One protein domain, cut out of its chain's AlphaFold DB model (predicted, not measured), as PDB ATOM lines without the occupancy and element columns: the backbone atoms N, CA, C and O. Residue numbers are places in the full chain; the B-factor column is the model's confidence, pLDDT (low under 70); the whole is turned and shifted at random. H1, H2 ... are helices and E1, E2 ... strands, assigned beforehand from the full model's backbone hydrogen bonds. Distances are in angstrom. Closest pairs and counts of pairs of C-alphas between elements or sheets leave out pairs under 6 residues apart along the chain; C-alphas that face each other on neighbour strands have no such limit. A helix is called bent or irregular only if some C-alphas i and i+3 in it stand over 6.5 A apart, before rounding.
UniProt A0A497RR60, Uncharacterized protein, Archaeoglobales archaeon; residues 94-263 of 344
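This is residues 94 to 263 of the 344 residues of an uncharacterized protein of Archaeoglobales archaeon (UniProt A0A497RR60). The body is one strongly twisted antiparallel sheet of six strands, E1 E6 E7 E8 E5 E2, with the helices H3 and H4 packed on it and a helical hairpin, H1 and H2, beyond its E1 edge. A long two-stranded arm, E3 and E4, sticks out from the body between E2 and E5 and makes much of the length. The printed part has 170 residues with four named helices and eight named strands, in the order E1 H1 H2 E2 E3 E4 E5 H3 H4 E6 E7 E8, and its class is mixed, helices and strands. The whole is loose, with a radius of gyration of the C-alphas of 19.9 A, and its outline is flat, 69 by 53 by 29 A.

The printed part opens with E1, residues 94 to 97, 10.2 A long, whose C-alpha 94 is at (129.017, 192.505, 142.556). H1, residues 107 to 119, is 18.0 A long, and H2, residues 124 to 134, is 15.2 A. E2 covers residues 149 to 154, 15.2 A. E3, residues 159 to 165, 18.6 A, and E4, residues 171 to 178, 20.8 A, follow; C-alpha 165 is at (85.069, 204.299, 138.977). E5 is residues 182 to 190, 25.7 A. H3, residues 197 to 209, is 15.4 A long and only just irregular: C-alphas 206 and 209 are 6.9 A apart. H4 is residues 211 to 217, 10.0 A, and E6 residues 220 to 225, 16.7 A. E7, residues 228 to 239, spans 24.2 A, and E8, residues 248 to 262, spans 30.9 A, ending with C-alpha 262 at (122.368, 205.105, 134.963).

E1 and E2 are the edge strands of the six-stranded sheet. E1 and E6 are antiparallel at 143 degrees, with N 95 and O 222 within hydrogen-bond range at 2.9 A. E6, E7 and E8 form a meander, each strand the antiparallel neighbour of the one before, and E6 with E7 and E7 with E8 are hairpins; N 223 and O 230 are 2.8 A apart, N 231 and O 259 2.8 A. E7 bends by 92 degrees at residue 233, and E8 by 102 degrees at residue 258. E8 and E5 are antiparallel at 144 degrees, with N 253 and O 185 at 2.9 A, and E5 and E2 at 163 degrees, with N 186 and O 152 at 2.9 A. H3 is on the sheet at a height of 7.9 A, only just over E5, on which 3 of its C-alphas fall, and runs along the strands, at 16 degrees to E5 on the local plane. H4 is on the sheet at a height of 8.5 A; its closest C-alphas to E7 are those of Gly 211 and Ala 233, 4.9 A. H2 only grazes the sheet, with residues 130 to 134, and touches H3, about perpendicular at 77 degrees; their closest C-alphas are those of Thr 126 and Arg 203, 6.4 A. H1 is not on the sheet and touches H2 with residues 118 to 119 alone, at a steep tilt of 43 degrees, opposite ways; Leu 118 and Gln 127 have the closest C-alphas, 5.5 A. The hairpin E3 and E4 is antiparallel at 163 degrees, with N 162 and O 174 at 2.8 A; E2 and E3 are apart, and so are E4 and E5. Every O i to N i+4 pair is within hydrogen-bond range in H1, H2 and H4, and 8 of 9 are in H3.

The C-alphas of Ala 108 and Ser 168, the two farthest apart, are 71.6 A from each other. The printed part has no cut. The link from H2 to E2, residues 135 to 148, is long. The mean pLDDT of the printed part is 82.3; residues 98 to 111, 135 to 146, 228 and 262 to 263 are under 70.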
ATOM      1  N   MET A  94     129.607 192.235 141.256       80.88
ATOM      2  CA  MET A  94     129.017 192.505 142.556       80.88
ATOM      3  C   MET A  94     130.056 193.161 143.456       80.88
ATOM      4  O   MET A  94     131.217 192.774 143.435       80.88
ATOM      5  N   TYR A  95     129.671 194.133 144.272       78.88
ATOM      6  CA  TYR A  95     130.567 194.704 145.276       78.88
ATOM      7  C   TYR A  95     129.776 195.240 146.468       78.88
ATOM      8  O   TYR A  95     128.569 195.488 146.400       78.88
ATOM      9  N   VAL A  96     130.464 195.412 147.594       77.56
ATOM     10  CA  VAL A  96     129.880 195.961 148.818       77.56
ATOM     11  C   VAL A  96     130.723 197.141 149.257       77.56
ATOM     12  O   VAL A  96     131.907 197.008 149.553       77.56
ATOM     13  N   LYS A  97     130.107 198.324 149.315       72.00
ATOM     14  CA  LYS A  97     130.814 199.532 149.744       72.00
ATOM     15  C   LYS A  97     130.832 199.609 151.267       72.00
ATOM     16  O   LYS A  97     129.804 199.881 151.889       72.00
ATOM     17  N   ALA A  98     132.007 199.429 151.862       67.12
ATOM     18  CA  ALA A  98     132.222 199.707 153.276       67.12
ATOM     19  C   ALA A  98     132.357 201.222 153.505       67.12
ATOM     20  O   ALA A  98     133.223 201.884 152.932       67.12
ATOM     21  N   ARG A  99     131.501 201.804 154.355       61.03
ATOM     22  CA  ARG A  99     131.595 203.227 154.724       61.03
ATOM     23  C   ARG A  99     132.718 203.427 155.740       61.03
ATOM     24  O   ARG A  99     132.497 203.469 156.948       61.03
ATOM     25  N   LEU A 100     133.938 203.574 155.249       58.69
ATOM     26  CA  LEU A 100     135.107 203.862 156.073       58.69
ATOM     27  C   LEU A 100     135.215 205.387 156.205       58.69
ATOM     28  O   LEU A 100     135.537 206.070 155.245       58.69
ATOM     29  N   GLY A 101     134.794 205.929 157.355       52.59
ATOM     30  CA  GLY A 101     134.586 207.375 157.553       52.59
ATOM     31  C   GLY A 101     135.737 208.288 157.092       52.59
ATOM     32  O   GLY A 101     136.902 207.941 157.257       52.59
ATOM     33  N   LYS A 102     135.378 209.468 156.563       45.19
ATOM     34  CA  LYS A 102     136.291 210.480 156.000       45.19
ATOM     35  C   LYS A 102     137.252 211.059 157.053       45.19
ATOM     36  O   LYS A 102     136.810 211.456 158.130       45.19
ATOM     37  N   GLY A 103     138.546 211.144 156.726       47.97
ATOM     38  CA  GLY A 103     139.575 211.856 157.501       47.97
ATOM     39  C   GLY A 103     140.993 211.640 156.945       47.97
ATOM     40  O   GLY A 103     141.317 210.554 156.487       47.97
ATOM     41  N   SER A 104     141.857 212.653 156.973       41.62
ATOM     42  CA  SER A 104     143.193 212.639 156.338       41.62
ATOM     43  C   SER A 104     144.313 212.008 157.183       41.62
ATOM     44  O   SER A 104     145.373 211.700 156.656       41.62
ATOM     45  N   SER A 105     144.076 211.706 158.465       50.34
ATOM     46  CA  SER A 105     144.957 210.856 159.293       50.34
ATOM     47  C   SER A 105     144.481 209.392 159.338       50.34
ATOM     48  O   SER A 105     144.828 208.629 160.244       50.34
ATOM     49  N   ALA A 106     143.577 209.020 158.422       56.38
ATOM     50  CA  ALA A 106     142.663 207.900 158.605       56.38
ATOM     51  C   ALA A 106     143.041 206.614 157.880       56.38
ATOM     52  O   ALA A 106     142.277 205.671 158.020       56.38
ATOM     53  N   ALA A 107     144.175 206.509 157.179       58.03
ATOM     54  CA  ALA A 107     144.562 205.251 156.528       58.03
ATOM     55  C   ALA A 107     144.657 204.103 157.552       58.03
ATOM     56  O   ALA A 107     143.910 203.135 157.466       58.03
ATOM     57  N   ALA A 108     145.441 204.262 158.624       57.94
ATOM     58  CA  ALA A 108     145.549 203.252 159.687       57.94
ATOM     59  C   ALA A 108     144.212 202.983 160.413       57.94
ATOM     60  O   ALA A 108     143.880 201.843 160.737       57.94
ATOM     61  N   LYS A 109     143.394 204.021 160.643       64.19
ATOM     62  CA  LYS A 109     142.070 203.893 161.283       64.19
ATOM     63  C   LYS A 109     141.041 203.219 160.365       64.19
ATOM     64  O   LYS A 109     140.148 202.527 160.849       64.19
ATOM     65  N   LYS A 110     141.173 203.418 159.055       66.50
ATOM     66  CA  LYS A 110     140.413 202.775 157.984       66.50
ATOM     67  C   LYS A 110     140.793 201.304 157.898       66.50
ATOM     68  O   LYS A 110     139.897 200.484 158.036       66.50
ATOM     69  N   TYR A 111     142.083 200.976 157.828       66.19
ATOM     70  CA  TYR A 111     142.550 199.589 157.871       66.19
ATOM     71  C   TYR A 111     142.084 198.873 159.141       66.19
ATOM     72  O   TYR A 111     141.561 197.777 159.039       66.19
ATOM     73  N   LYS A 112     142.135 199.515 160.319       72.44
ATOM     74  CA  LYS A 112     141.634 198.921 161.575       72.44
ATOM     75  C   LYS A 112     140.120 198.670 161.580       72.44
ATOM     76  O   LYS A 112     139.650 197.694 162.153       72.44
ATOM     77  N   ARG A 113     139.324 199.570 160.992       74.38
ATOM     78  CA  ARG A 113     137.868 199.375 160.860       74.38
ATOM     79  C   ARG A 113     137.535 198.319 159.819       74.38
ATOM     80  O   ARG A 113     136.572 197.585 159.998       74.38
ATOM     81  N   PHE A 114     138.315 198.272 158.748       77.56
ATOM     82  CA  PHE A 114     138.173 197.290 157.695       77.56
ATOM     83  C   PHE A 114     138.556 195.893 158.192       77.56
ATOM     84  O   PHE A 114     137.766 194.974 158.040       77.56
ATOM     85  N   SER A 115     139.682 195.753 158.894       76.75
ATOM     86  CA  SER A 115     140.077 194.497 159.531       76.75
ATOM     87  C   SER A 115     139.037 194.054 160.558       76.75
ATOM     88  O   SER A 115     138.574 192.932 160.484       76.75
ATOM     89  N   ALA A 116     138.541 194.957 161.415       83.38
ATOM     90  CA  ALA A 116     137.467 194.628 162.357       83.38
ATOM     91  C   ALA A 116     136.150 194.219 161.664       83.38
ATOM     92  O   ALA A 116     135.374 193.436 162.210       83.38
ATOM     93  N   LEU A 117     135.873 194.755 160.471       84.06
ATOM     94  CA  LEU A 117     134.739 194.329 159.653       84.06
ATOM     95  C   LEU A 117     134.973 192.929 159.080       84.06
ATOM     96  O   LEU A 117     134.048 192.119 159.114       84.06
ATOM     97  N   LEU A 118     136.183 192.634 158.598       84.50
ATOM     98  CA  LEU A 118     136.562 191.297 158.144       84.50
ATOM     99  C   LEU A 118     136.475 190.281 159.292       84.50
ATOM    100  O   LEU A 118     135.807 189.262 159.154       84.50
ATOM    101  N   ASP A 119     137.011 190.623 160.461       87.00
ATOM    102  CA  ASP A 119     136.951 189.806 161.679       87.00
ATOM    103  C   ASP A 119     135.505 189.570 162.159       87.00
ATOM    104  O   ASP A 119     135.230 188.619 162.887       87.00
ATOM    105  N   SER A 120     134.547 190.411 161.742       87.00
ATOM    106  CA  SER A 120     133.123 190.228 162.054       87.00
ATOM    107  C   SER A 120     132.446 189.107 161.254       87.00
ATOM    108  O   SER A 120     131.282 188.780 161.521       87.00
ATOM    109  N   PHE A 121     133.117 188.551 160.241       88.00
ATOM    110  CA  PHE A 121     132.607 187.410 159.487       88.00
ATOM    111  C   PHE A 121     132.996 186.090 160.167       88.00
ATOM    112  O   PHE A 121     134.142 185.935 160.586       88.00
ATOM    113  N   PRO A 122     132.054 185.134 160.269       86.69
ATOM    114  CA  PRO A 122     132.223 183.940 161.095       86.69
ATOM    115  C   PRO A 122     133.228 182.924 160.534       86.69
ATOM    116  O   PRO A 122     133.841 182.199 161.310       86.69
ATOM    117  N   GLU A 123     133.385 182.844 159.209       87.44
ATOM    118  CA  GLU A 123     134.221 181.836 158.547       87.44
ATOM    119  C   GLU A 123     135.407 182.477 157.805       87.44
ATOM    120  O   GLU A 123     135.201 183.473 157.103       87.44
ATOM    121  N   PRO A 124     136.615 181.875 157.848       84.00
ATOM    122  CA  PRO A 124     137.780 182.360 157.099       84.00
ATOM    123  C   PRO A 124     137.526 182.471 155.588       84.00
ATOM    124  O   PRO A 124     137.868 183.473 154.968       84.00
ATOM    125  N   GLY A 125     136.821 181.499 154.997       81.12
ATOM    126  CA  GLY A 125     136.467 181.549 153.573       81.12
ATOM    127  C   GLY A 125     135.531 182.712 153.218       81.12
ATOM    128  O   GLY A 125     135.589 183.243 152.113       81.12
ATOM    129  N   THR A 126     134.690 183.159 154.155       85.81
ATOM    130  CA  THR A 126     133.853 184.354 153.970       85.81
ATOM    131  C   THR A 126     134.692 185.630 154.052       85.81
ATOM    132  O   THR A 126     134.394 186.592 153.346       85.81
ATOM    133  N   GLN A 127     135.754 185.651 154.863       83.88
ATOM    134  CA  GLN A 127     136.669 186.793 154.969       83.88
ATOM    135  C   GLN A 127     137.447 187.021 153.669       83.88
ATOM    136  O   GLN A 127     137.584 188.164 153.240       83.88
ATOM    137  N   GLU A 128     137.885 185.948 153.006       80.12
ATOM    138  CA  GLU A 128     138.520 186.014 151.682       80.12
ATOM    139  C   GLU A 128     137.570 186.587 150.621       80.12
ATOM    140  O   GLU A 128     137.933 187.475 149.854       80.12
ATOM    141  N   ILE A 129     136.313 186.140 150.609       79.94
ATOM    142  CA  ILE A 129     135.306 186.685 149.689       79.94
ATOM    143  C   ILE A 129     135.021 188.155 150.022       79.94
ATOM    144  O   ILE A 129     134.913 188.990 149.125       79.94
ATOM    145  N   ALA A 130     134.911 188.493 151.309       79.94
ATOM    146  CA  ALA A 130     134.654 189.853 151.762       79.94
ATOM    147  C   ALA A 130     135.794 190.812 151.394       79.94
ATOM    148  O   ALA A 130     135.514 191.942 150.995       79.94
ATOM    149  N   SER A 131     137.055 190.377 151.478       75.38
ATOM    150  CA  SER A 131     138.201 191.203 151.085       75.38
ATOM    151  C   SER A 131     138.206 191.486 149.582       75.38
ATOM    152  O   SER A 131     138.450 192.618 149.180       75.38
ATOM    153  N   ILE A 132     137.815 190.523 148.744       72.38
ATOM    154  CA  ILE A 132     137.670 190.735 147.293       72.38
ATOM    155  C   ILE A 132     136.476 191.655 146.983       72.38
ATOM    156  O   ILE A 132     136.572 192.576 146.166       72.38
ATOM    157  N   LEU A 133     135.344 191.436 147.659       73.62
ATOM    158  CA  LEU A 133     134.087 192.154 147.427       73.62
ATOM    159  C   LEU A 133     134.128 193.616 147.897       73.62
ATOM    160  O   LEU A 133     133.436 194.468 147.334       73.62
ATOM    161  N   MET A 134     134.895 193.897 148.952       72.69
ATOM    162  CA  MET A 134     135.004 195.223 149.571       72.69
ATOM    163  C   MET A 134     136.328 195.928 149.258       72.69
ATOM    164  O   MET A 134     136.383 197.155 149.344       72.69
ATOM    165  N   GLY A 135     137.362 195.182 148.862       67.81
ATOM    166  CA  GLY A 135     138.688 195.687 148.514       67.81
ATOM    167  C   GLY A 135     139.628 195.821 149.702       67.81
ATOM    168  O   GLY A 135     139.515 195.132 150.706       67.81
ATOM    169  N   ASP A 136     140.551 196.766 149.598       58.38
ATOM    170  CA  ASP A 136     141.522 197.142 150.633       58.38
ATOM    171  C   ASP A 136     140.963 198.171 151.639       58.38
ATOM    172  O   ASP A 136     141.688 198.741 152.457       58.38
ATOM    173  N   GLY A 137     139.660 198.456 151.562       54.19
ATOM    174  CA  GLY A 137     139.018 199.515 152.326       54.19
ATOM    175  C   GLY A 137     139.276 200.925 151.782       54.19
ATOM    176  O   GLY A 137     138.892 201.901 152.428       54.19
ATOM    177  N   SER A 138     139.894 201.102 150.612       53.75
ATOM    178  CA  SER A 138     139.966 202.399 149.923       53.75
ATOM    179  C   SER A 138     138.556 202.983 149.647       53.75
ATOM    180  O   SER A 138     137.552 202.275 149.656       53.75
ATOM    181  N   GLU A 139     138.426 204.315 149.500       50.50
ATOM    182  CA  GLU A 139     137.104 204.936 149.190       50.50
ATOM    183  C   GLU A 139     136.623 204.588 147.767       50.50
ATOM    184  O   GLU A 139     135.430 204.653 147.457       50.50
ATOM    185  N   VAL A 140     137.611 204.186 146.975       48.53
ATOM    186  CA  VAL A 140     137.679 203.726 145.593       48.53
ATOM    187  C   VAL A 140     136.949 202.384 145.387       48.53
ATOM    188  O   VAL A 140     136.302 202.200 144.354       48.53
ATOM    189  N   GLY A 141     136.895 201.536 146.425       50.72
ATOM    190  CA  GLY A 141     136.184 200.252 146.425       50.72
ATOM    191  C   GLY A 141     137.048 199.084 145.940       50.72
ATOM    192  O   GLY A 141     138.096 199.283 145.343       50.72
ATOM    193  N   GLY A 142     136.627 197.853 146.239       53.34
ATOM    194  CA  GLY A 142     137.310 196.643 145.770       53.34
ATOM    195  C   GLY A 142     137.055 196.306 144.305       53.34
ATOM    196  O   GLY A 142     136.127 196.829 143.689       53.34
ATOM    197  N   LEU A 143     137.837 195.351 143.786       55.94
ATOM    198  CA  LEU A 143     137.704 194.797 142.429       55.94
ATOM    199  C   LEU A 143     136.287 194.262 142.144       55.94
ATOM    200  O   LEU A 143     135.821 194.306 141.001       55.94
ATOM    201  N   GLY A 144     135.594 193.806 143.194       59.53
ATOM    202  CA  GLY A 144     134.266 193.212 143.119       59.53
ATOM    203  C   GLY A 144     134.320 191.717 142.807       59.53
ATOM    204  O   GLY A 144     135.282 191.211 142.237       59.53
ATOM    205  N   TYR A 145     133.276 190.994 143.199       63.22
ATOM    206  CA  TYR A 145     133.090 189.582 142.888       63.22
ATOM    207  C   TYR A 145     132.618 189.429 141.437       63.22
ATOM    208  O   TYR A 145     131.615 190.033 141.039       63.22
ATOM    209  N   PHE A 146     133.357 188.637 140.660       62.88
ATOM    210  CA  PHE A 146     133.200 188.486 139.209       62.88
ATOM    211  C   PHE A 146     132.924 187.038 138.766       62.88
ATOM    212  O   PHE A 146     132.709 186.798 137.579       62.88
ATOM    213  N   ASP A 147     132.891 186.082 139.699       71.31
ATOM    214  CA  ASP A 147     132.809 184.638 139.426       71.31
ATOM    215  C   ASP A 147     131.364 184.185 139.116       71.31
ATOM    216  O   ASP A 147     130.798 183.313 139.782       71.31
ATOM    217  N   PHE A 148     130.708 184.825 138.143       81.19
ATOM    218  CA  PHE A 148     129.388 184.431 137.645       81.19
ATOM    219  C   PHE A 148     129.113 184.970 136.239       81.19
ATOM    220  O   PHE A 148     129.565 186.048 135.854       81.19
ATOM    221  N   PHE A 149     128.292 184.243 135.484       84.25
ATOM    222  CA  PHE A 149     127.768 184.694 134.201       84.25
ATOM    223  C   PHE A 149     126.336 185.169 134.373       84.25
ATOM    224  O   PHE A 149     125.444 184.369 134.653       84.25
ATOM    225  N   LEU A 150     126.104 186.465 134.191       85.94
ATOM    226  CA  LEU A 150     124.758 187.024 134.170       85.94
ATOM    227  C   LEU A 150     124.131 186.795 132.793       85.94
ATOM    228  O   LEU A 150     124.712 187.189 131.785       85.94
ATOM    229  N   GLN A 151     122.963 186.155 132.749       88.94
ATOM    230  CA  GLN A 151     122.268 185.830 131.498       88.94
ATOM    231  C   GLN A 151     121.035 186.701 131.280       88.94
ATOM    232  O   GLN A 151     120.767 187.114 130.155       88.94
ATOM    233  N   ARG A 152     120.282 186.984 132.345       89.50
ATOM    234  CA  ARG A 152     119.057 187.777 132.273       89.50
ATOM    235  C   ARG A 152     118.915 188.665 133.499       89.50
ATOM    236  O   ARG A 152     119.237 188.269 134.620       89.50
ATOM    237  N   VAL A 153     118.400 189.864 133.254       89.94
ATOM    238  CA  VAL A 153     118.003 190.824 134.279       89.94
ATOM    239  C   VAL A 153     116.617 191.347 133.932       89.94
ATOM    240  O   VAL A 153     116.395 191.762 132.797       89.94
ATOM    241  N   ASP A 154     115.700 191.342 134.896       92.94
ATOM    242  CA  ASP A 154     114.364 191.921 134.745       92.94
ATOM    243  C   ASP A 154     114.189 193.114 135.697       92.94
ATOM    244  O   ASP A 154     114.440 193.007 136.904       92.94
ATOM    245  N   HIS A 155     113.737 194.248 135.150       90.62
ATOM    246  CA  HIS A 155     113.487 195.498 135.880       90.62
ATOM    247  C   HIS A 155     111.988 195.837 135.903       90.62
ATOM    248  O   HIS A 155     111.546 196.705 135.145       90.62
ATOM    249  N   PRO A 156     111.174 195.180 136.743       91.00
ATOM    250  CA  PRO A 156     109.788 195.586 136.914       91.00
ATOM    251  C   PRO A 156     109.743 196.921 137.670       91.00
ATOM    252  O   PRO A 156     110.144 197.020 138.832       91.00
ATOM    253  N   ILE A 157     109.278 197.964 136.989       89.62
ATOM    254  CA  ILE A 157     109.026 199.282 137.572       89.62
ATOM    255  C   ILE A 157     107.523 199.515 137.484       89.62
ATOM    256  O   ILE A 157     106.953 199.510 136.396       89.62
ATOM    257  N   HIS A 158     106.893 199.688 138.642       91.56
ATOM    258  CA  HIS A 158     105.453 199.871 138.758       91.56
ATOM    259  C   HIS A 158     105.147 201.134 139.557       91.56
ATOM    260  O   HIS A 158     105.782 201.411 140.578       91.56
ATOM    261  N   GLU A 159     104.146 201.871 139.090       92.31
ATOM    262  CA  GLU A 159     103.570 202.997 139.811       92.31
ATOM    263  C   GLU A 159     102.489 202.477 140.761       92.31
ATOM    264  O   GLU A 159     101.722 201.574 140.422       92.31
ATOM    265  N   LYS A 160     102.409 203.040 141.963       92.88
ATOM    266  CA  LYS A 160     101.306 202.788 142.882       92.88
ATOM    267  C   LYS A 160     100.153 203.700 142.479       92.88
ATOM    268  O   LYS A 160     100.227 204.906 142.687       92.88
ATOM    269  N   PHE A 161      99.082 203.131 141.942       93.94
ATOM    270  CA  PHE A 161      97.886 203.884 141.568       93.94
ATOM    271  C   PHE A 161      96.612 203.231 142.106       93.94
ATOM    272  O   PHE A 161      96.581 202.034 142.392       93.94
ATOM    273  N   GLN A 162      95.561 204.031 142.255       94.25
ATOM    274  CA  GLN A 162      94.210 203.587 142.577       94.25
ATOM    275  C   GLN A 162      93.252 204.174 141.551       94.25
ATOM    276  O   GLN A 162      93.205 205.387 141.364       94.25
ATOM    277  N   VAL A 163      92.482 203.307 140.906       93.44
ATOM    278  CA  VAL A 163      91.410 203.719 140.000       93.44
ATOM    279  C   VAL A 163      90.106 203.711 140.783       93.44
ATOM    280  O   VAL A 163      89.786 202.728 141.449       93.44
ATOM    281  N   VAL A 164      89.380 204.821 140.728       94.50
ATOM    282  CA  VAL A 164      88.032 204.956 141.272       94.50
ATOM    283  C   VAL A 164      87.082 205.131 140.097       94.50
ATOM    284  O   VAL A 164      87.220 206.063 139.303       94.50
ATOM    285  N   GLU A 165      86.131 204.214 139.975       90.75
ATOM    286  CA  GLU A 165      85.069 204.299 138.977       90.75
ATOM    287  C   GLU A 165      84.065 205.373 139.404       90.75
ATOM    288  O   GLU A 165      83.645 205.428 140.564       90.75
ATOM    289  N   THR A 166      83.713 206.265 138.481       88.62
ATOM    290  CA  THR A 166      82.696 207.295 138.722       88.62
ATOM    291  C   THR A 166      81.344 206.841 138.182       88.62
ATOM    292  O   THR A 166      81.246 205.831 137.492       88.62
ATOM    293  N   LEU A 167      80.267 207.546 138.531       81.62
ATOM    294  CA  LEU A 167      78.961 207.280 137.928       81.62
ATOM    295  C   LEU A 167      78.976 207.763 136.465       81.62
ATOM    296  O   LEU A 167      79.273 208.928 136.205       81.62
ATOM    297  N   SER A 168      78.582 206.868 135.549       72.00
ATOM    298  CA  SER A 168      78.823 206.888 134.089       72.00
ATOM    299  C   SER A 168      80.199 206.332 133.694       72.00
ATOM    300  O   SER A 168      81.040 206.177 134.569       72.00
ATOM    301  N   ASP A 169      80.400 205.967 132.419       83.81
ATOM    302  CA  ASP A 169      81.555 205.224 131.850       83.81
ATOM    303  C   ASP A 169      82.933 205.937 131.966       83.81
ATOM    304  O   ASP A 169      83.809 205.808 131.112       83.81
ATOM    305  N   ASN A 170      83.146 206.711 133.027       87.88
ATOM    306  CA  ASN A 170      84.340 207.473 133.335       87.88
ATOM    307  C   ASN A 170      85.038 206.917 134.585       87.88
ATOM    308  O   ASN A 170      84.411 206.403 135.518       87.88
ATOM    309  N   TYR A 171      86.355 207.100 134.644       92.75
ATOM    310  CA  TYR A 171      87.181 206.731 135.788       92.75
ATOM    311  C   TYR A 171      88.093 207.891 136.189       92.75
ATOM    312  O   TYR A 171      88.484 208.716 135.364       92.75
ATOM    313  N   VAL A 172      88.459 207.930 137.467       91.38
ATOM    314  CA  VAL A 172      89.477 208.834 138.009       91.38
ATOM    315  C   VAL A 172      90.618 207.979 138.547       91.38
ATOM    316  O   VAL A 172      90.390 207.052 139.321       91.38
ATOM    317  N   ALA A 173      91.851 208.266 138.130       92.06
ATOM    318  CA  ALA A 173      93.043 207.563 138.598       92.06
ATOM    319  C   ALA A 173      93.877 208.465 139.519       92.06
ATOM    320  O   ALA A 173      94.258 209.570 139.137       92.06
ATOM    321  N   PHE A 174      94.184 207.973 140.717       93.25
ATOM    322  CA  PHE A 174      95.086 208.606 141.676       93.25
ATOM    323  C   PHE A 174      96.440 207.898 141.648       93.25
ATOM    324  O   PHE A 174      96.495 206.678 141.805       93.25
ATOM    325  N   PHE A 175      97.529 208.648 141.480       94.44
ATOM    326  CA  PHE A 175      98.900 208.131 141.500       94.44
ATOM    327  C   PHE A 175      99.589 208.534 142.811       94.44
ATOM    328  O   PHE A 175      99.570 209.701 143.190       94.44
ATOM    329  N   PHE A 176     100.188 207.569 143.512       92.00
ATOM    330  CA  PHE A 176     100.797 207.729 144.843       92.00
ATOM    331  C   PHE A 176     102.324 207.557 144.841       92.00
ATOM    332  O   PHE A 176     102.927 207.387 145.904       92.00
ATOM    333  N   GLY A 177     102.953 207.562 143.666       90.38
ATOM    334  CA  GLY A 177     104.390 207.371 143.506       90.38
ATOM    335  C   GLY A 177     104.790 205.927 143.208       90.38
ATOM    336  O   GLY A 177     103.968 205.023 143.064       90.38
ATOM    337  N   GLN A 178     106.097 205.695 143.161       88.75
ATOM    338  CA  GLN A 178     106.671 204.424 142.735       88.75
ATOM    339  C   GLN A 178     106.550 203.325 143.809       88.75
ATOM    340  O   GLN A 178     106.884 203.529 144.980       88.75
ATOM    341  N   GLN A 179     106.142 202.117 143.406       91.56
ATOM    342  CA  GLN A 179     106.233 200.927 144.256       91.56
ATOM    343  C   GLN A 179     107.704 200.540 144.478       91.56
ATOM    344  O   GLN A 179     108.526 200.676 143.576       91.56
ATOM    345  N   ALA A 180     108.037 200.006 145.661       91.62
ATOM    346  CA  ALA A 180     109.381 199.512 145.961       91.62
ATOM    347  C   ALA A 180     109.850 198.493 144.893       91.62
ATOM    348  O   ALA A 180     109.280 197.399 144.820       91.62
ATOM    349  N   PRO A 181     110.861 198.829 144.068       93.38
ATOM    350  CA  PRO A 181     111.250 197.984 142.949       93.38
ATOM    351  C   PRO A 181     112.060 196.774 143.423       93.38
ATOM    352  O   PRO A 181     112.981 196.892 144.239       93.38
ATOM    353  N   VAL A 182     111.736 195.603 142.872       95.12
ATOM    354  CA  VAL A 182     112.460 194.348 143.106       95.12
ATOM    355  C   VAL A 182     112.951 193.825 141.768       95.12
ATOM    356  O   VAL A 182     112.149 193.453 140.919       95.12
ATOM    357  N   PHE A 183     114.265 193.801 141.565       95.69
ATOM    358  CA  PHE A 183     114.855 193.319 140.313       95.69
ATOM    359  C   PHE A 183     115.253 191.859 140.453       95.69
ATOM    360  O   PHE A 183     115.817 191.473 141.480       95.69
ATOM    361  N   SER A 184     114.985 191.058 139.426       95.69
ATOM    362  CA  SER A 184     115.431 189.666 139.367       95.69
ATOM    363  C   SER A 184     116.618 189.514 138.433       95.69
ATOM    364  O   SER A 184     116.649 190.066 137.336       95.69
ATOM    365  N   TYR A 185     117.586 188.727 138.881       94.44
ATOM    366  CA  TYR A 185     118.804 188.403 138.157       94.44
ATOM    367  C   TYR A 185     118.886 186.893 138.028       94.44
ATOM    368  O   TYR A 185     118.656 186.182 139.009       94.44
ATOM    369  N   SER A 186     119.237 186.401 136.846       94.75
ATOM    370  CA  SER A 186     119.518 184.988 136.636       94.75
ATOM    371  C   SER A 186     120.730 184.777 135.744       94.75
ATOM    372  O   SER A 186     121.088 185.600 134.894       94.75
ATOM    373  N   GLY A 187     121.409 183.667 135.990       91.50
ATOM    374  CA  GLY A 187     122.683 183.380 135.372       91.50
ATOM    375  C   GLY A 187     123.191 181.991 135.704       91.50
ATOM    376  O   GLY A 187     122.456 181.150 136.217       91.50
ATOM    377  N   VAL A 188     124.467 181.763 135.420       90.75
ATOM    378  CA  VAL A 188     125.152 180.496 135.671       90.75
ATOM    379  C   VAL A 188     126.456 180.764 136.412       90.75
ATOM    380  O   VAL A 188     127.198 181.686 136.073       90.75
ATOM    381  N   VAL A 189     126.743 179.947 137.417       89.94
ATOM    382  CA  VAL A 189     128.049 179.863 138.079       89.94
ATOM    383  C   VAL A 189     128.699 178.525 137.751       89.94
ATOM    384  O   VAL A 189     128.005 177.541 137.494       89.94
ATOM    385  N   MET A 190     130.029 178.482 137.738       87.56
ATOM    386  CA  MET A 190     130.755 177.230 137.552       87.56
ATOM    387  C   MET A 190     130.909 176.492 138.882       87.56
ATOM    388  O   MET A 190     131.040 177.101 139.943       87.56
ATOM    389  N   ASN A 191     130.842 175.170 138.807       86.38
ATOM    390  CA  ASN A 191     131.007 174.265 139.935       86.38
ATOM    391  C   ASN A 191     131.925 173.114 139.515       86.38
ATOM    392  O   ASN A 191     131.489 171.987 139.296       86.38
ATOM    393  N   THR A 192     133.197 173.432 139.297       84.69
ATOM    394  CA  THR A 192     134.230 172.443 138.971       84.69
ATOM    395  C   THR A 192     135.146 172.235 140.173       84.69
ATOM    396  O   THR A 192     135.169 173.045 141.093       84.69
ATOM    397  N   TYR A 193     135.959 171.176 140.160       79.06
ATOM    398  CA  TYR A 193     136.934 170.933 141.231       79.06
ATOM    399  C   TYR A 193     137.911 172.106 141.445       79.06
ATOM    400  O   TYR A 193     138.368 172.342 142.559       79.06
ATOM    401  N   GLN A 194     138.236 172.836 140.373       75.44
ATOM    402  CA  GLN A 194     139.123 174.002 140.430       75.44
ATOM    403  C   GLN A 194     138.361 175.292 140.775       75.44
ATOM    404  O   GLN A 194     138.948 176.208 141.345       75.44
ATOM    405  N   ASP A 195     137.060 175.331 140.470       72.12
ATOM    406  CA  ASP A 195     136.203 176.512 140.523       72.12
ATOM    407  C   ASP A 195     134.883 176.205 141.235       72.12
ATOM    408  O   ASP A 195     133.875 175.880 140.603       72.12
ATOM    409  N   ASP A 196     134.881 176.335 142.562       83.19
ATOM    410  CA  ASP A 196     133.678 176.197 143.391       83.19
ATOM    411  C   ASP A 196     132.987 177.558 143.589       83.19
ATOM    412  O   ASP A 196     132.965 178.152 144.676       83.19
ATOM    413  N   TRP A 197     132.468 178.122 142.499       87.19
ATOM    414  CA  TRP A 197     131.822 179.437 142.545       87.19
ATOM    415  C   TRP A 197     130.414 179.362 143.128       87.19
ATOM    416  O   TRP A 197     129.946 180.326 143.736       87.19
ATOM    417  N   ALA A 198     129.745 178.216 142.991       88.12
ATOM    418  CA  ALA A 198     128.425 177.990 143.567       88.12
ATOM    419  C   ALA A 198     128.451 178.100 145.099       88.12
ATOM    420  O   ALA A 198     127.640 178.837 145.674       88.12
ATOM    421  N   MET A 199     129.404 177.446 145.773       88.94
ATOM    422  CA  MET A 199     129.500 177.554 147.231       88.94
ATOM    423  C   MET A 199     129.995 178.931 147.672       88.94
ATOM    424  O   MET A 199     129.517 179.449 148.685       88.94
ATOM    425  N   ARG A 200     130.889 179.575 146.908       87.38
ATOM    426  CA  ARG A 200     131.302 180.966 147.175       87.38
ATOM    427  C   ARG A 200     130.123 181.934 147.104       87.38
ATOM    428  O   ARG A 200     129.953 182.744 148.015       87.38
ATOM    429  N   LEU A 201     129.264 181.806 146.092       89.19
ATOM    430  CA  LEU A 201     128.056 182.619 145.948       89.19
ATOM    431  C   LEU A 201     127.075 182.386 147.110       89.19
ATOM    432  O   LEU A 201     126.540 183.345 147.670       89.19
ATOM    433  N   LEU A 202     126.883 181.129 147.527       91.38
ATOM    434  CA  LEU A 202     126.055 180.798 148.689       91.38
ATOM    435  C   LEU A 202     126.605 181.417 149.984       91.38
ATOM    436  O   LEU A 202     125.843 182.022 150.745       91.38
ATOM    437  N   ARG A 203     127.915 181.307 150.237       91.00
ATOM    438  CA  ARG A 203     128.569 181.925 151.407       91.00
ATOM    439  C   ARG A 203     128.422 183.441 151.390       91.00
ATOM    440  O   ARG A 203     128.036 184.037 152.399       91.00
ATOM    441  N   MET A 204     128.649 184.053 150.229       90.12
ATOM    442  CA  MET A 204     128.468 185.487 150.027       90.12
ATOM    443  C   MET A 204     127.040 185.917 150.380       90.12
ATOM    444  O   MET A 204     126.866 186.886 151.121       90.12
ATOM    445  N   PHE A 205     126.021 185.185 149.920       93.19
ATOM    446  CA  PHE A 205     124.636 185.471 150.285       93.19
ATOM    447  C   PHE A 205     124.389 185.323 151.782       93.19
ATOM    448  O   PHE A 205     123.949 186.279 152.421       93.19
ATOM    449  N   ARG A 206     124.709 184.160 152.359       92.44
ATOM    450  CA  ARG A 206     124.413 183.825 153.759       92.44
ATOM    451  C   ARG A 206     124.973 184.857 154.740       92.44
ATOM    452  O   ARG A 206     124.252 185.285 155.649       92.44
ATOM    453  N   ASP A 207     126.228 185.254 154.541       91.19
ATOM    454  CA  ASP A 207     126.988 185.996 155.548       91.19
ATOM    455  C   ASP A 207     127.127 187.488 155.240       91.19
ATOM    456  O   ASP A 207     127.195 188.296 156.177       91.19
ATOM    457  N   ILE A 208     127.155 187.858 153.955       89.88
ATOM    458  CA  ILE A 208     127.497 189.214 153.512       89.88
ATOM    459  C   ILE A 208     126.282 189.935 152.924       89.88
ATOM    460  O   ILE A 208     125.890 190.973 153.453       89.88
ATOM    461  N   THR A 209     125.687 189.421 151.842       91.94
ATOM    462  CA  THR A 209     124.753 190.192 150.995       91.94
ATOM    463  C   THR A 209     123.278 190.021 151.351       91.94
ATOM    464  O   THR A 209     122.445 190.798 150.875       91.94
ATOM    465  N   ARG A 210     122.933 189.070 152.230       93.31
ATOM    466  CA  ARG A 210     121.575 188.936 152.776       93.31
ATOM    467  C   ARG A 210     121.141 190.227 153.464       93.31
ATOM    468  O   ARG A 210     121.862 190.767 154.304       93.31
ATOM    469  N   GLY A 211     119.919 190.685 153.189       91.69
ATOM    470  CA  GLY A 211     119.424 191.976 153.679       91.69
ATOM    471  C   GLY A 211     119.564 192.209 155.190       91.69
ATOM    472  O   GLY A 211     119.983 193.289 155.600       91.69
ATOM    473  N   SER A 212     119.330 191.195 156.032       92.56
ATOM    474  CA  SER A 212     119.524 191.330 157.486       92.56
ATOM    475  C   SER A 212     120.995 191.540 157.881       92.56
ATOM    476  O   SER A 212     121.285 192.239 158.849       92.56
ATOM    477  N   GLN A 213     121.924 190.921 157.147       91.56
ATOM    478  CA  GLN A 213     123.364 191.020 157.389       91.56
ATOM    479  C   GLN A 213     123.910 192.377 156.941       91.56
ATOM    480  O   GLN A 213     124.687 192.998 157.670       91.56
ATOM    481  N   LEU A 214     123.452 192.865 155.785       90.19
ATOM    482  CA  LEU A 214     123.764 194.207 155.297       90.19
ATOM    483  C   LEU A 214     123.235 195.283 156.250       90.19
ATOM    484  O   LEU A 214     123.984 196.183 156.628       90.19
ATOM    485  N   ALA A 215     121.984 195.154 156.706       90.38
ATOM    486  CA  ALA A 215     121.374 196.093 157.643       90.38
ATOM    487  C   ALA A 215     122.119 196.137 158.988       90.38
ATOM    488  O   ALA A 215     122.441 197.222 159.469       90.38
ATOM    489  N   ARG A 216     122.477 194.974 159.555       89.00
ATOM    490  CA  ARG A 216     123.235 194.886 160.818       89.00
ATOM    491  C   ARG A 216     124.594 195.583 160.741       89.00
ATOM    492  O   ARG A 216     125.041 196.153 161.732       89.00
ATOM    493  N   ARG A 217     125.255 195.529 159.582       85.12
ATOM    494  CA  ARG A 217     126.584 196.126 159.363       85.12
ATOM    495  C   ARG A 217     126.531 197.540 158.775       85.12
ATOM    496  O   ARG A 217     127.576 198.157 158.598       85.12
ATOM    497  N   GLY A 218     125.342 198.060 158.462       85.31
ATOM    498  CA  GLY A 218     125.182 199.355 157.792       85.31
ATOM    499  C   GLY A 218     125.826 199.399 156.402       85.31
ATOM    500  O   GLY A 218     126.315 200.449 155.981       85.31
ATOM    501  N   LEU A 219     125.867 198.258 155.711       84.12
ATOM    502  CA  LEU A 219     126.452 198.107 154.380       84.12
ATOM    503  C   LEU A 219     125.369 198.148 153.302       84.12
ATOM    504  O   LEU A 219     124.192 197.909 153.567       84.12
ATOM    505  N   LEU A 220     125.783 198.428 152.066       84.25
ATOM    506  CA  LEU A 220     124.915 198.354 150.897       84.25
ATOM    507  C   LEU A 220     125.582 197.494 149.829       84.25
ATOM    508  O   LEU A 220     126.785 197.631 149.581       84.25
ATOM    509  N   PHE A 221     124.793 196.610 149.230       87.69
ATOM    510  CA  PHE A 221     125.221 195.792 148.112       87.69
ATOM    511  C   PHE A 221     124.962 196.528 146.809       87.69
ATOM    512  O   PHE A 221     123.981 197.261 146.673       87.69
ATOM    513  N   TYR A 222     125.848 196.306 145.856       85.88
ATOM    514  CA  TYR A 222     125.765 196.902 144.548       85.88
ATOM    515  C   TYR A 222     126.122 195.872 143.484       85.88
ATOM    516  O   TYR A 222     127.000 195.030 143.676       85.88
ATOM    517  N   ILE A 223     125.463 195.983 142.340       84.69
ATOM    518  CA  ILE A 223     125.762 195.208 141.149       84.69
ATOM    519  C   ILE A 223     125.888 196.154 139.955       84.69
ATOM    520  O   ILE A 223     125.028 197.002 139.720       84.69
ATOM    521  N   LYS A 224     126.995 196.031 139.227       79.69
ATOM    522  CA  LYS A 224     127.246 196.710 137.956       79.69
ATOM    523  C   LYS A 224     127.018 195.734 136.835       79.69
ATOM    524  O   LYS A 224     127.528 194.622 136.908       79.69
ATOM    525  N   TYR A 225     126.323 196.155 135.802       77.12
ATOM    526  CA  TYR A 225     126.225 195.432 134.546       77.12
ATOM    527  C   TYR A 225     125.868 196.450 133.475       77.12
ATOM    528  O   TYR A 225     125.080 197.363 133.726       77.12
ATOM    529  N   ASP A 226     126.475 196.299 132.300       72.38
ATOM    530  CA  ASP A 226     126.271 197.221 131.183       72.38
ATOM    531  C   ASP A 226     126.426 198.699 131.629       72.38
ATOM    532  O   ASP A 226     127.420 199.059 132.269       72.38
ATOM    533  N   SER A 227     125.428 199.543 131.353       70.56
ATOM    534  CA  SER A 227     125.408 200.977 131.645       70.56
ATOM    535  C   SER A 227     124.658 201.306 132.944       70.56
ATOM    536  O   SER A 227     124.192 202.431 133.133       70.56
ATOM    537  N   MET A 228     124.500 200.335 133.852       69.38
ATOM    538  CA  MET A 228     123.757 200.506 135.101       69.38
ATOM    539  C   MET A 228     124.547 200.028 136.322       69.38
ATOM    540  O   MET A 228     125.249 199.016 136.308       69.38
ATOM    541  N   ILE A 229     124.393 200.768 137.419       81.88
ATOM    542  CA  ILE A 229     124.822 200.352 138.754       81.88
ATOM    543  C   ILE A 229     123.586 200.350 139.642       81.88
ATOM    544  O   ILE A 229     123.020 201.398 139.958       81.88
ATOM    545  N   VAL A 230     123.176 199.164 140.069       84.81
ATOM    546  CA  VAL A 230     122.025 198.986 140.949       84.81
ATOM    547  C   VAL A 230     122.516 198.730 142.358       84.81
ATOM    548  O   VAL A 230     123.387 197.898 142.588       84.81
ATOM    549  N   SER A 231     121.948 199.451 143.316       89.44
ATOM    550  CA  SER A 231     122.249 199.312 144.736       89.44
ATOM    551  C   SER A 231     121.024 198.837 145.502       89.44
ATOM    552  O   SER A 231     119.896 199.241 145.204       89.44
ATOM    553  N   GLY A 232     121.231 197.988 146.502       90.56
ATOM    554  CA  GLY A 232     120.132 197.362 147.216       90.56
ATOM    555  C   GLY A 232     120.569 196.317 148.231       90.56
ATOM    556  O   GLY A 232     121.702 196.322 148.718       90.56
ATOM    557  N   ALA A 233     119.641 195.422 148.548       93.62
ATOM    558  CA  ALA A 233     119.863 194.280 149.424       93.62
ATOM    559  C   ALA A 233     119.294 193.004 148.796       93.62
ATOM    560  O   ALA A 233     118.172 193.011 148.286       93.62
ATOM    561  N   MET A 234     120.061 191.912 148.829       94.62
ATOM    562  CA  MET A 234     119.617 190.637 148.268       94.62
ATOM    563  C   MET A 234     118.565 190.017 149.193       94.62
ATOM    564  O   MET A 234     118.782 189.894 150.405       94.62
ATOM    565  N   MET A 235     117.415 189.663 148.622       94.69
ATOM    566  CA  MET A 235     116.263 189.136 149.358       94.69
ATOM    567  C   MET A 235     116.289 187.614 149.427       94.69
ATOM    568  O   MET A 235     116.093 187.030 150.490       94.69
ATOM    569  N   ASN A 236     116.557 186.977 148.295       95.38
ATOM    570  CA  ASN A 236     116.639 185.533 148.151       95.38
ATOM    571  C   ASN A 236     117.794 185.180 147.217       95.38
ATOM    572  O   ASN A 236     118.239 186.013 146.437       95.38
ATOM    573  N   LEU A 237     118.270 183.945 147.318       95.44
ATOM    574  CA  LEU A 237     119.183 183.325 146.372       95.44
ATOM    575  C   LEU A 237     118.680 181.901 146.164       95.44
ATOM    576  O   LEU A 237     118.429 181.180 147.130       95.44
ATOM    577  N   HIS A 238     118.541 181.510 144.911       94.75
ATOM    578  CA  HIS A 238     118.200 180.165 144.501       94.75
ATOM    579  C   HIS A 238     119.258 179.675 143.517       94.75
ATOM    580  O   HIS A 238     119.690 180.412 142.637       94.75
ATOM    581  N   PHE A 239     119.675 178.427 143.659       91.75
ATOM    582  CA  PHE A 239     120.453 177.728 142.650       91.75
ATOM    583  C   PHE A 239     119.999 176.274 142.623       91.75
ATOM    584  O   PHE A 239     119.548 175.738 143.638       91.75
ATOM    585  N   THR A 240     120.093 175.647 141.457       91.31
ATOM    586  CA  THR A 240     119.683 174.254 141.259       91.31
ATOM    587  C   THR A 240     120.864 173.473 140.716       91.31
ATOM    588  O   THR A 240     121.424 173.840 139.690       91.31
ATOM    589  N   ILE A 241     121.237 172.389 141.394       89.88
ATOM    590  CA  ILE A 241     122.284 171.476 140.929       89.88
ATOM    591  C   ILE A 241     121.594 170.306 140.236       89.88
ATOM    592  O   ILE A 241     120.761 169.629 140.835       89.88
ATOM    593  N   ASN A 242     121.926 170.084 138.967       90.31
ATOM    594  CA  ASN A 242     121.392 168.990 138.167       90.31
ATOM    595  C   ASN A 242     122.547 168.083 137.732       90.31
ATOM    596  O   ASN A 242     123.551 168.571 137.225       90.31
ATOM    597  N   ALA A 243     122.381 166.767 137.875       88.62
ATOM    598  CA  ALA A 243     123.362 165.781 137.421       88.62
ATOM    599  C   ALA A 243     123.637 165.855 135.905       88.62
ATOM    600  O   ALA A 243     124.726 165.517 135.461       88.62
ATOM    601  N   SER A 244     122.669 166.327 135.111       90.00
ATOM    602  CA  SER A 244     122.821 166.518 133.660       90.00
ATOM    603  C   SER A 244     123.842 167.611 133.304       90.00
ATOM    604  O   SER A 244     124.493 167.550 132.264       90.00
ATOM    605  N   THR A 245     124.011 168.611 134.175       87.19
ATOM    606  CA  THR A 245     124.941 169.733 133.993       87.19
ATOM    607  C   THR A 245     125.757 169.926 135.265       87.19
ATOM    608  O   THR A 245     125.524 170.852 136.039       87.19
ATOM    609  N   GLU A 246     126.713 169.029 135.492       84.19
ATOM    610  CA  GLU A 246     127.514 168.984 136.724       84.19
ATOM    611  C   GLU A 246     128.374 170.243 136.931       84.19
ATOM    612  O   GLU A 246     128.489 170.754 138.045       84.19
ATOM    613  N   THR A 247     128.944 170.781 135.850       87.75
ATOM    614  CA  THR A 247     129.915 171.885 135.902       87.75
ATOM    615  C   THR A 247     129.285 173.274 135.916       87.75
ATOM    616  O   THR A 247     129.968 174.246 136.234       87.75
ATOM    617  N   ALA A 248     128.003 173.387 135.564       89.62
ATOM    618  CA  ALA A 248     127.301 174.650 135.377       89.62
ATOM    619  C   ALA A 248     126.033 174.669 136.232       89.62
ATOM    620  O   ALA A 248     125.085 173.926 135.983       89.62
ATOM    621  N   VAL A 249     126.010 175.549 137.228       92.19
ATOM    622  CA  VAL A 249     124.911 175.666 138.183       92.19
ATOM    623  C   VAL A 249     124.134 176.950 137.885       92.19
ATOM    624  O   VAL A 249     124.674 178.046 138.066       92.19
ATOM    625  N   PRO A 250     122.877 176.866 137.414       94.19
ATOM    626  CA  PRO A 250     122.037 178.042 137.259       94.19
ATOM    627  C   PRO A 250     121.709 178.647 138.625       94.19
ATOM    628  O   PRO A 250     121.372 177.931 139.573       94.19
ATOM    629  N   PHE A 251     121.763 179.974 138.707       94.56
ATOM    630  CA  PHE A 251     121.360 180.737 139.880       94.56
ATOM    631  C   PHE A 251     120.334 181.809 139.510       94.56
ATOM    632  O   PHE A 251     120.305 182.325 138.389       94.56
ATOM    633  N   SER A 252     119.512 182.180 140.484       95.81
ATOM    634  CA  SER A 252     118.653 183.351 140.428       95.81
ATOM    635  C   SER A 252     118.562 184.027 141.792       95.81
ATOM    636  O   SER A 252     118.570 183.376 142.835       95.81
ATOM    637  N   PHE A 253     118.494 185.353 141.801       96.00
ATOM    638  CA  PHE A 253     118.276 186.121 143.022       96.00
ATOM    639  C   PHE A 253     117.422 187.351 142.746       96.00
ATOM    640  O   PHE A 253     117.396 187.881 141.635       96.00
ATOM    641  N   GLN A 254     116.741 187.822 143.783       96.19
ATOM    642  CA  GLN A 254     115.990 189.067 143.774       96.19
ATOM    643  C   GLN A 254     116.676 190.096 144.663       96.19
ATOM    644  O   GLN A 254     117.129 189.804 145.776       96.19
ATOM    645  N   LEU A 255     116.741 191.320 144.156       95.06
ATOM    646  CA  LEU A 255     117.331 192.461 144.829       95.06
ATOM    647  C   LEU A 255     116.239 193.477 145.142       95.06
ATOM    648  O   LEU A 255     115.600 193.992 144.227       95.06
ATOM    649  N   LEU A 256     116.083 193.816 146.422       95.31
ATOM    650  CA  LEU A 256     115.315 194.991 146.810       95.31
ATOM    651  C   LEU A 256     116.146 196.226 146.481       95.31
ATOM    652  O   LEU A 256     117.190 196.463 147.100       95.31
ATOM    653  N   VAL A 257     115.699 196.987 145.492       93.56
ATOM    654  CA  VAL A 257     116.462 198.104 144.951       93.56
ATOM    655  C   VAL A 257     116.253 199.342 145.811       93.56
ATOM    656  O   VAL A 257     115.134 199.729 146.136       93.56
ATOM    657  N   LYS A 258     117.364 199.984 146.169       90.44
ATOM    658  CA  LYS A 258     117.382 201.261 146.881       90.44
ATOM    659  C   LYS A 258     117.652 202.431 145.942       90.44
ATOM    660  O   LYS A 258     117.055 203.491 146.098       90.44
ATOM    661  N   LYS A 259     118.598 202.265 145.018       86.56
ATOM    662  CA  LYS A 259     118.978 203.305 144.057       86.56
ATOM    663  C   LYS A 259     119.533 202.660 142.798       86.56
ATOM    664  O   LYS A 259     120.345 201.739 142.897       86.56
ATOM    665  N   VAL A 260     119.115 203.174 141.650       85.25
ATOM    666  CA  VAL A 260     119.663 202.838 140.336       85.25
ATOM    667  C   VAL A 260     120.455 204.040 139.852       85.25
ATOM    668  O   VAL A 260     119.970 205.168 139.899       85.25
ATOM    669  N   HIS A 261     121.680 203.799 139.413       75.44
ATOM    670  CA  HIS A 261     122.501 204.787 138.738       75.44
ATOM    671  C   HIS A 261     122.626 204.378 137.281       75.44
ATOM    672  O   HIS A 261     123.148 203.304 136.978       75.44
ATOM    673  N   ILE A 262     122.148 205.244 136.396       69.38
ATOM    674  CA  ILE A 262     122.368 205.105 134.963       69.38
ATOM    675  C   ILE A 262     123.688 205.799 134.661       69.38
ATOM    676  O   ILE A 262     123.898 206.961 135.003       69.38
ATOM    677  N   VAL A 263     124.605 205.045 134.079       62.56
ATOM    678  CA  VAL A 263     125.954 205.479 133.751       62.56
ATOM    679  C   VAL A 263     125.948 205.799 132.260       62.56
ATOM    680  O   VAL A 263     126.184 204.926 131.434       62.56
TER     681      VAL A 263